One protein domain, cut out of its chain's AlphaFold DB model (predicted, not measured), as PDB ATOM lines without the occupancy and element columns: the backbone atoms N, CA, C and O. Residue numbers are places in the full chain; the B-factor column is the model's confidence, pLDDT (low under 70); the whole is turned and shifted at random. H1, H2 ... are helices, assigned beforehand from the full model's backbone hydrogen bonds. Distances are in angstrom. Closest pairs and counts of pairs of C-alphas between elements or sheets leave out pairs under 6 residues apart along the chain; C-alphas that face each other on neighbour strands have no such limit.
ATOM      1  N   GLU A 275      26.681  65.992  -2.107       87.62
ATOM      2  CA  GLU A 275      26.506  66.631  -3.403       87.62
ATOM      3  C   GLU A 275      25.235  67.485  -3.415       87.62
ATOM      4  O   GLU A 275      25.302  68.658  -3.785       87.62
ATOM      5  N   SER A 276      24.109  66.955  -2.923       88.50
ATOM      6  CA  SER A 276      22.854  67.707  -2.795       88.50
ATOM      7  C   SER A 276      22.961  68.860  -1.798       88.50
ATOM      8  O   SER A 276      22.490  69.965  -2.079       88.50
ATOM      9  N   LEU A 277      23.633  68.658  -0.659       89.12
ATOM     10  CA  LEU A 277      23.879  69.731   0.312       89.12
ATOM     11  C   LEU A 277      24.733  70.852  -0.293       89.12
ATOM     12  O   LEU A 277      24.372  72.025  -0.208       89.12
ATOM     13  N   LEU A 278      25.837  70.506  -0.960       85.75
ATOM     14  CA  LEU A 278      26.702  71.474  -1.635       85.75
ATOM     15  C   LEU A 278      25.978  72.174  -2.791       85.75
ATOM     16  O   LEU A 278      26.173  73.373  -2.991       85.75
ATOM     17  N   ALA A 279      25.125  71.468  -3.538       82.94
ATOM     18  CA  ALA A 279      24.301  72.060  -4.588       82.94
ATOM     19  C   ALA A 279      23.307  73.084  -4.023       82.94
ATOM     20  O   ALA A 279      23.189  74.175  -4.577       82.94
ATOM     21  N   SER A 280      22.660  72.780  -2.895       82.75
ATOM     22  CA  SER A 280      21.747  73.704  -2.207       82.75
ATOM     23  C   SER A 280      22.471  74.894  -1.557       82.75
ATOM     24  O   SER A 280      21.926  75.995  -1.449       82.75
ATOM     25  N   ALA A 281      23.736  74.708  -1.165       81.06
ATOM     26  CA  ALA A 281      24.583  75.774  -0.634       81.06
ATOM     27  C   ALA A 281      25.017  76.783  -1.708       81.06
ATOM     28  O   ALA A 281      25.270  77.947  -1.390       81.06
ATOM     29  N   LYS A 282      25.099  76.375  -2.982       73.94
ATOM     30  CA  LYS A 282      25.396  77.297  -4.087       73.94
ATOM     31  C   LYS A 282      24.263  78.315  -4.233       73.94
ATOM     32  O   LYS A 282      23.095  78.016  -3.999       73.94
ATOM     33  N   ASN A 283      24.596  79.532  -4.668       63.91
ATOM     34  CA  ASN A 283      23.598  80.539  -5.038       63.91
ATOM     35  C   ASN A 283      22.939  80.133  -6.372       63.91
ATOM     36  O   ASN A 283      23.283  80.648  -7.440       63.91
ATOM     37  N   GLY A 284      22.052  79.138  -6.305       58.91
ATOM     38  CA  GLY A 284      21.284  78.614  -7.431       58.91
ATOM     39  C   GLY A 284      20.235  79.605  -7.938       58.91
ATOM     40  O   GLY A 284      20.146  80.741  -7.471       58.91
ATOM     41  N   LEU A 285      19.418  79.171  -8.898       55.56
ATOM     42  CA  LEU A 285      18.420  80.023  -9.553       55.56
ATOM     43  C   LEU A 285      17.452  80.681  -8.551       55.56
ATOM     44  O   LEU A 285      17.210  81.878  -8.653       55.56
ATOM     45  N   ALA A 286      16.991  79.943  -7.533       56.62
ATOM     46  CA  ALA A 286      16.119  80.471  -6.479       56.62
ATOM     47  C   ALA A 286      16.777  81.613  -5.682       56.62
ATOM     48  O   ALA A 286      16.170  82.657  -5.468       56.62
ATOM     49  N   VAL A 287      18.053  81.462  -5.308       55.78
ATOM     50  CA  VAL A 287      18.806  82.509  -4.600       55.78
ATOM     51  C   VAL A 287      19.070  83.709  -5.516       55.78
ATOM     52  O   VAL A 287      18.973  84.850  -5.073       55.78
ATOM     53  N   LYS A 288      19.363  83.485  -6.804       57.72
ATOM     54  CA  LYS A 288      19.560  84.561  -7.796       57.72
ATOM     55  C   LYS A 288      18.282  85.370  -8.046       57.72
ATOM     56  O   LYS A 288      18.355  86.594  -8.113       57.72
ATOM     57  N   LEU A 289      17.135  84.696  -8.133       57.72
ATOM     58  CA  LEU A 289      15.821  85.327  -8.277       57.72
ATOM     59  C   LEU A 289      15.457  86.139  -7.024       57.72
ATOM     60  O   LEU A 289      15.107  87.311  -7.137       57.72
ATOM     61  N   LEU A 290      15.624  85.564  -5.828       57.44
ATOM     62  CA  LEU A 290      15.292  86.232  -4.561       57.44
ATOM     63  C   LEU A 290      16.263  87.369  -4.195       57.44
ATOM     64  O   LEU A 290      15.869  88.343  -3.561       57.44
ATOM     65  N   SER A 291      17.525  87.298  -4.629       54.88
ATOM     66  CA  SER A 291      18.532  88.344  -4.381       54.88
ATOM     67  C   SER A 291      18.431  89.560  -5.310       54.88
ATOM     68  O   SER A 291      19.254  90.471  -5.186       54.88
ATOM     69  N   LYS A 292      17.453  89.596  -6.232       55.38
ATOM     70  CA  LYS A 292      17.303  90.646  -7.261       55.38
ATOM     71  C   LYS A 292      18.609  90.915  -8.029       55.38
ATOM     72  O   LYS A 292      18.940  92.057  -8.329       55.38
ATOM     73  N   GLY A 293      19.395  89.870  -8.298       51.28
ATOM     74  CA  GLY A 293      20.645  89.990  -9.056       51.28
ATOM     75  C   GLY A 293      21.856  90.534  -8.284       51.28
ATOM     76  O   GLY A 293      22.899  90.748  -8.905       51.28
ATOM     77  N   ARG A 294      21.787  90.718  -6.954       49.22
ATOM     78  CA  ARG A 294      22.975  91.068  -6.153       49.22
ATOM     79  C   ARG A 294      24.027  89.956  -6.240       49.22
ATOM     80  O   ARG A 294      23.826  88.846  -5.747       49.22
ATOM     81  N   LYS A 295      25.158  90.259  -6.885       45.25
ATOM     82  CA  LYS A 295      26.326  89.373  -6.961       45.25
ATOM     83  C   LYS A 295      27.068  89.422  -5.628       45.25
ATOM     84  O   LYS A 295      27.466  90.493  -5.189       45.25
ATOM     85  N   PHE A 296      27.272  88.263  -5.013       50.75
ATOM     86  CA  PHE A 296      28.145  88.131  -3.849       50.75
ATOM     87  C   PHE A 296      29.470  87.497  -4.266       50.75
ATOM     88  O   PHE A 296      29.459  86.592  -5.109       50.75
ATOM     89  N   PRO A 297      30.598  87.956  -3.698       43.44
ATOM     90  CA  PRO A 297      31.906  87.427  -4.041       43.44
ATOM     91  C   PRO A 297      31.957  85.929  -3.724       43.44
ATOM     92  O   PRO A 297      31.728  85.501  -2.590       43.44
ATOM     93  N   MET A 298      32.242  85.119  -4.749       44.50
ATOM     94  CA  MET A 298      32.634  83.723  -4.572       44.50
ATOM     95  C   MET A 298      34.029  83.693  -3.953       44.50
ATOM     96  O   MET A 298      35.019  83.529  -4.654       44.50
ATOM     97  N   ASN A 299      34.112  83.792  -2.633       42.41
ATOM     98  CA  ASN A 299      35.333  83.428  -1.924       42.41
ATOM     99  C   ASN A 299      35.117  82.061  -1.276       42.41
ATOM    100  O   ASN A 299      35.086  81.918  -0.055       42.41
ATOM    101  N   LEU A 300      34.925  81.039  -2.116       46.78
ATOM    102  CA  LEU A 300      34.995  79.646  -1.681       46.78
ATOM    103  C   LEU A 300      36.479  79.267  -1.564       46.78
ATOM    104  O   LEU A 300      37.021  78.539  -2.390       46.78
ATOM    105  N   LEU A 301      37.155  79.802  -0.545       40.31
ATOM    106  CA  LEU A 301      38.436  79.268  -0.087       40.31
ATOM    107  C   LEU A 301      38.169  77.831   0.380       40.31
ATOM    108  O   LEU A 301      37.554  77.633   1.427       40.31
ATOM    109  N   TRP A 302      38.548  76.831  -0.418       46.56
ATOM    110  CA  TRP A 302      38.356  75.397  -0.155       46.56
ATOM    111  C   TRP A 302      39.246  74.901   1.000       46.56
ATOM    112  O   TRP A 302      40.202  74.159   0.814       46.56
ATOM    113  N   THR A 303      38.928  75.314   2.224       51.91
ATOM    114  CA  THR A 303      39.450  74.722   3.461       51.91
ATOM    115  C   THR A 303      38.437  73.708   4.002       51.91
ATOM    116  O   THR A 303      37.239  73.827   3.757       51.91
ATOM    117  N   ILE A 304      38.860  72.728   4.810       53.78
ATOM    118  CA  ILE A 304      37.922  71.785   5.466       53.78
ATOM    119  C   ILE A 304      36.829  72.544   6.246       53.78
ATOM    120  O   ILE A 304      35.652  72.174   6.223       53.78
ATOM    121  N   ARG A 305      37.202  73.668   6.876       55.38
ATOM    122  CA  ARG A 305      36.288  74.562   7.597       55.38
ATOM    123  C   ARG A 305      35.236  75.202   6.682       55.38
ATOM    124  O   ARG A 305      34.103  75.390   7.125       55.38
ATOM    125  N   SER A 306      35.565  75.507   5.425       69.38
ATOM    126  CA  SER A 306      34.585  76.037   4.471       69.38
ATOM    127  C   SER A 306      33.618  74.962   3.984       69.38
ATOM    128  O   SER A 306      32.426  75.243   3.910       69.38
ATOM    129  N   ILE A 307      34.070  73.717   3.786       76.00
ATOM    130  CA  ILE A 307      33.199  72.601   3.380       76.00
ATOM    131  C   ILE A 307      32.135  72.318   4.445       76.00
ATOM    132  O   ILE A 307      30.950  72.257   4.123       76.00
ATOM    133  N   VAL A 308      32.522  72.185   5.720       81.31
ATOM    134  CA  VAL A 308      31.561  71.929   6.813       81.31
ATOM    135  C   VAL A 308      30.533  73.060   6.912       81.31
ATOM    136  O   VAL A 308      29.335  72.800   7.043       81.31
ATOM    137  N   LYS A 309      30.982  74.315   6.782       82.88
ATOM    138  CA  LYS A 309      30.091  75.480   6.769       82.88
ATOM    139  C   LYS A 309      29.145  75.459   5.565       82.88
ATOM    140  O   LYS A 309      27.960  75.728   5.732       82.88
ATOM    141  N   SER A 310      29.632  75.098   4.378       84.12
ATOM    142  CA  SER A 310      28.809  74.957   3.171       84.12
ATOM    143  C   SER A 310      27.770  73.847   3.305       84.12
ATOM    144  O   SER A 310      26.633  74.047   2.895       84.12
ATOM    145  N   LEU A 311      28.109  72.710   3.918       88.88
ATOM    146  CA  LEU A 311      27.150  71.630   4.165       88.88
ATOM    147  C   LEU A 311      26.037  72.065   5.132       88.88
ATOM    148  O   LEU A 311      24.868  71.794   4.864       88.88
ATOM    149  N   SER A 312      26.381  72.782   6.213       89.88
ATOM    150  CA  SER A 312      25.388  73.352   7.141       89.88
ATOM    151  C   SER A 312      24.490  74.365   6.438       89.88
ATOM    152  O   SER A 312      23.270  74.249   6.491       89.88
ATOM    153  N   LEU A 313      25.085  75.307   5.700       87.00
ATOM    154  CA  LEU A 313      24.343  76.315   4.944       87.00
ATOM    155  C   LEU A 313      23.396  75.673   3.922       87.00
ATOM    156  O   LEU A 313      22.248  76.092   3.789       87.00
ATOM    157  N   GLY A 314      23.872  74.650   3.208       89.00
ATOM    158  CA  GLY A 314      23.065  73.876   2.273       89.00
ATOM    159  C   GLY A 314      21.866  73.228   2.952       89.00
ATOM    160  O   GLY A 314      20.757  73.337   2.443       89.00
ATOM    161  N   TRP A 315      22.061  72.630   4.131       92.88
ATOM    162  CA  TRP A 315      20.969  72.047   4.909       92.88
ATOM    163  C   TRP A 315      19.944  73.092   5.363       92.88
ATOM    164  O   TRP A 315      18.745  72.903   5.165       92.88
ATOM    165  N   GLU A 316      20.402  74.218   5.913       91.00
ATOM    166  CA  GLU A 316      19.531  75.310   6.366       91.00
ATOM    167  C   GLU A 316      18.663  75.844   5.215       91.00
ATOM    168  O   GLU A 316      17.442  75.960   5.344       91.00
ATOM    169  N   ARG A 317      19.271  76.096   4.047       87.44
ATOM    170  CA  ARG A 317      18.556  76.535   2.837       87.44
ATOM    171  C   ARG A 317      17.570  75.493   2.334       87.44
ATOM    172  O   ARG A 317      16.473  75.854   1.911       87.44
ATOM    173  N   MET A 318      17.970  74.227   2.345       89.38
ATOM    174  CA  MET A 318      17.157  73.109   1.887       89.38
ATOM    175  C   MET A 318      15.902  72.971   2.750       89.38
ATOM    176  O   MET A 318      14.802  72.932   2.209       89.38
ATOM    177  N   VAL A 319      16.038  73.021   4.078       90.75
ATOM    178  CA  VAL A 319      14.912  72.993   5.028       90.75
ATOM    179  C   VAL A 319      13.922  74.126   4.751       90.75
ATOM    180  O   VAL A 319      12.725  73.871   4.636       90.75
ATOM    181  N   LEU A 320      14.399  75.363   4.590       88.31
ATOM    182  CA  LEU A 320      13.516  76.500   4.310       88.31
ATOM    183  C   LEU A 320      12.797  76.362   2.960       88.31
ATOM    184  O   LEU A 320      11.620  76.687   2.863       88.31
ATOM    185  N   GLN A 321      13.469  75.844   1.931       85.62
ATOM    186  CA  GLN A 321      12.842  75.606   0.625       85.62
ATOM    187  C   GLN A 321      11.829  74.454   0.647       85.62
ATOM    188  O   GLN A 321      10.858  74.494  -0.100       85.62
ATOM    189  N   ILE A 322      12.033  73.441   1.496       85.50
ATOM    190  CA  ILE A 322      11.072  72.342   1.683       85.50
ATOM    191  C   ILE A 322       9.828  72.834   2.418       85.50
ATOM    192  O   ILE A 322       8.724  72.403   2.107       85.50
ATOM    193  N   LEU A 323       9.994  73.688   3.430       85.44
ATOM    194  CA  LEU A 323       8.900  74.059   4.328       85.44
ATOM    195  C   LEU A 323       8.089  75.261   3.852       85.44
ATOM    196  O   LEU A 323       6.930  75.384   4.245       85.44
ATOM    197  N   PHE A 324       8.664  76.117   3.008       80.81
ATOM    198  CA  PHE A 324       8.022  77.335   2.528       80.81
ATOM    199  C   PHE A 324       8.046  77.376   1.002       80.81
ATOM    200  O   PHE A 324       9.091  77.220   0.375       80.81
ATOM    201  N   LEU A 325       6.886  77.626   0.392       66.44
ATOM    202  CA  LEU A 325       6.791  77.902  -1.038       66.44
ATOM    203  C   LEU A 325       7.316  79.327  -1.280       66.44
ATOM    204  O   LEU A 325       6.589  80.290  -1.082       66.44
ATOM    205  N   GLY A 326       8.593  79.468  -1.646       60.12
ATOM    206  CA  GLY A 326       9.225  80.776  -1.875       60.12
ATOM    207  C   GLY A 326       9.691  81.484  -0.591       60.12
ATOM    208  O   GLY A 326       9.178  82.550  -0.260       60.12
ATOM    209  N   PRO A 327      10.660  80.923   0.154       59.41
ATOM    210  CA  PRO A 327      11.164  81.528   1.388       59.41
ATOM    211  C   PRO A 327      11.803  82.900   1.132       59.41
ATOM    212  O   PRO A 327      12.669  83.046   0.270       59.41
ATOM    213  N   SER A 328      11.420  83.895   1.931       52.28
ATOM    214  CA  SER A 328      11.861  85.289   1.794       52.28
ATOM    215  C   SER A 328      13.342  85.513   2.130       52.28
ATOM    216  O   SER A 328      13.939  86.455   1.613       52.28
ATOM    217  N   ASN A 329      13.961  84.642   2.941       63.00
ATOM    218  CA  ASN A 329      15.364  84.773   3.350       63.00
ATOM    219  C   ASN A 329      16.169  83.464   3.209       63.00
ATOM    220  O   ASN A 329      16.449  82.771   4.184       63.00
ATOM    221  N   LEU A 330      16.565  83.124   1.976       64.69
ATOM    222  CA  LEU A 330      17.554  82.060   1.713       64.69
ATOM    223  C   LEU A 330      19.002  82.543   1.740       64.69
ATOM    224  O   LEU A 330      19.926  81.726   1.736       64.69
ATOM    225  N   LEU A 331      19.212  83.858   1.720       63.50
ATOM    226  CA  LEU A 331      20.549  84.437   1.749       63.50
ATOM    227  C   LEU A 331      21.180  84.238   3.127       63.50
ATOM    228  O   LEU A 331      22.316  83.767   3.191       63.50
ATOM    229  N   GLU A 332      20.404  84.468   4.187       72.81
ATOM    230  CA  GLU A 332      20.810  84.337   5.589       72.81
ATOM    231  C   GLU A 332      19.840  83.410   6.343       72.81
ATOM    232  O   GLU A 332      19.030  83.852   7.160       72.81
ATOM    233  N   PRO A 333      19.880  82.095   6.064       81.12
ATOM    234  CA  PRO A 333      18.850  81.164   6.515       81.12
ATOM    235  C   PRO A 333      18.941  80.832   8.012       81.12
ATOM    236  O   PRO A 333      17.996  80.271   8.559       81.12
ATOM    237  N   THR A 334      20.050  81.158   8.680       85.31
ATOM    238  CA  THR A 334      20.384  80.662  10.023       85.31
ATOM    239  C   THR A 334      19.370  81.062  11.090       85.31
ATOM    240  O   THR A 334      18.962  80.214  11.883       85.31
ATOM    241  N   ALA A 335      18.916  82.319  11.103       86.38
ATOM    242  CA  ALA A 335      17.927  82.780  12.079       86.38
ATOM    243  C   ALA A 335      16.577  82.071  11.881       86.38
ATOM    244  O   ALA A 335      16.029  81.498  12.825       86.38
ATOM    245  N   SER A 336      16.083  82.025  10.640       87.25
ATOM    246  CA  SER A 336      14.839  81.330  10.295       87.25
ATOM    247  C   SER A 336      14.935  79.830  10.580       87.25
ATOM    248  O   SER A 336      14.040  79.252  11.189       87.25
ATOM    249  N   PHE A 337      16.046  79.188  10.214       90.12
ATOM    250  CA  PHE A 337      16.288  77.780  10.510       90.12
ATOM    251  C   PHE A 337      16.286  77.512  12.016       90.12
ATOM    252  O   PHE A 337      15.639  76.565  12.466       90.12
ATOM    253  N   ALA A 338      16.942  78.354  12.819       89.62
ATOM    254  CA  ALA A 338      16.969  78.205  14.270       89.62
ATOM    255  C   ALA A 338      15.559  78.229  14.884       89.62
ATOM    256  O   ALA A 338      15.289  77.450  15.800       89.62
ATOM    257  N   GLN A 339      14.641  79.039  14.341       87.12
ATOM    258  CA  GLN A 339      13.260  79.138  14.824       87.12
ATOM    259  C   GLN A 339      12.435  77.857  14.629       87.12
ATOM    260  O   GLN A 339      11.494  77.639  15.393       87.12
ATOM    261  N   MET A 340      12.766  77.007  13.653       86.38
ATOM    262  CA  MET A 340      12.037  75.757  13.367       86.38
ATOM    263  C   MET A 340      12.824  74.487  13.698       86.38
ATOM    264  O   MET A 340      12.234  73.426  13.901       86.38
ATOM    265  N   SER A 341      14.154  74.572  13.755       90.69
ATOM    266  CA  SER A 341      15.006  73.440  14.103       90.69
ATOM    267  C   SER A 341      14.694  72.939  15.516       90.69
ATOM    268  O   SER A 341      14.401  73.713  16.423       90.69
ATOM    269  N   GLN A 342      14.789  71.626  15.707       91.56
ATOM    270  CA  GLN A 342      14.508  70.931  16.968       91.56
ATOM    271  C   GLN A 342      13.069  71.061  17.477       91.56
ATOM    272  O   GLN A 342      12.817  70.802  18.652       91.56
TER     273      GLN A 342
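What this domain is: This is residues 275 to 342 of the 394 residues of an uncharacterized protein of Ananas comosus var. bracteatus (UniProt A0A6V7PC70). One long helix, H3, makes a spine; the short H1 crosses it about perpendicular on one side, and the short H4 packs at a steep tilt on roughly the opposite side. The short H2 sits off the spine, and from it residues 291 to 303 swing in a wide arc with no named element to where H3 begins; residues 301 to 306, of which 304 to 306 belong to H3, stick out. The printed part has 68 residues, with four named helices in the order H1, H2, H3, H4, no named strand, and the class all helix. It is compact, with a radius of gyration of the C-alphas of 11.8 A and spans of 32 by 31 by 20 A.

How they stand to each other: H3, residues 304 to 323, touches H1, residues 275 to 281, with its residues 310 to 318 alone. Their closest C-alphas, of Ala 281 and Gly 314, are 3.8 A apart, and their lines are about perpendicular at 79 degrees. With residues 313 to 320 alone, H3 touches H4, residues 334 to 340; the closest C-alphas, of Glu 316 and Phe 337, are 5.8 A apart. H3 and H4 run the same way at a steep tilt of 47 degrees. H2, residues 285 to 290, touches no helix, and H1 and H4 are apart. Each O i to N i+4 pair is within hydrogen-bond range in H1, H2 and H3; in H4, 2 of 3 are.

Where its parts are: H3 runs 29.1 A from C-alpha 304 at (37.922, 71.785, 5.466) to C-alpha 323 at (8.900, 74.059, 4.328). H1 begins at C-alpha 275, (26.506, 66.631, -3.403), and is 9.7 A long; H2 is 8.6 A and H4 10.2 A.

The domain as a whole: The C-alphas farthest apart, of Thr 303 and Leu 325, are 33.1 A apart. The printed part has no cut. The link from H1 to H2 is tight, that from H3 to H4 short, and that from H2 to H3 long. The mean pLDDT of the printed part is 71.6, with residues 283 to 306 and 325 to 331 under 70.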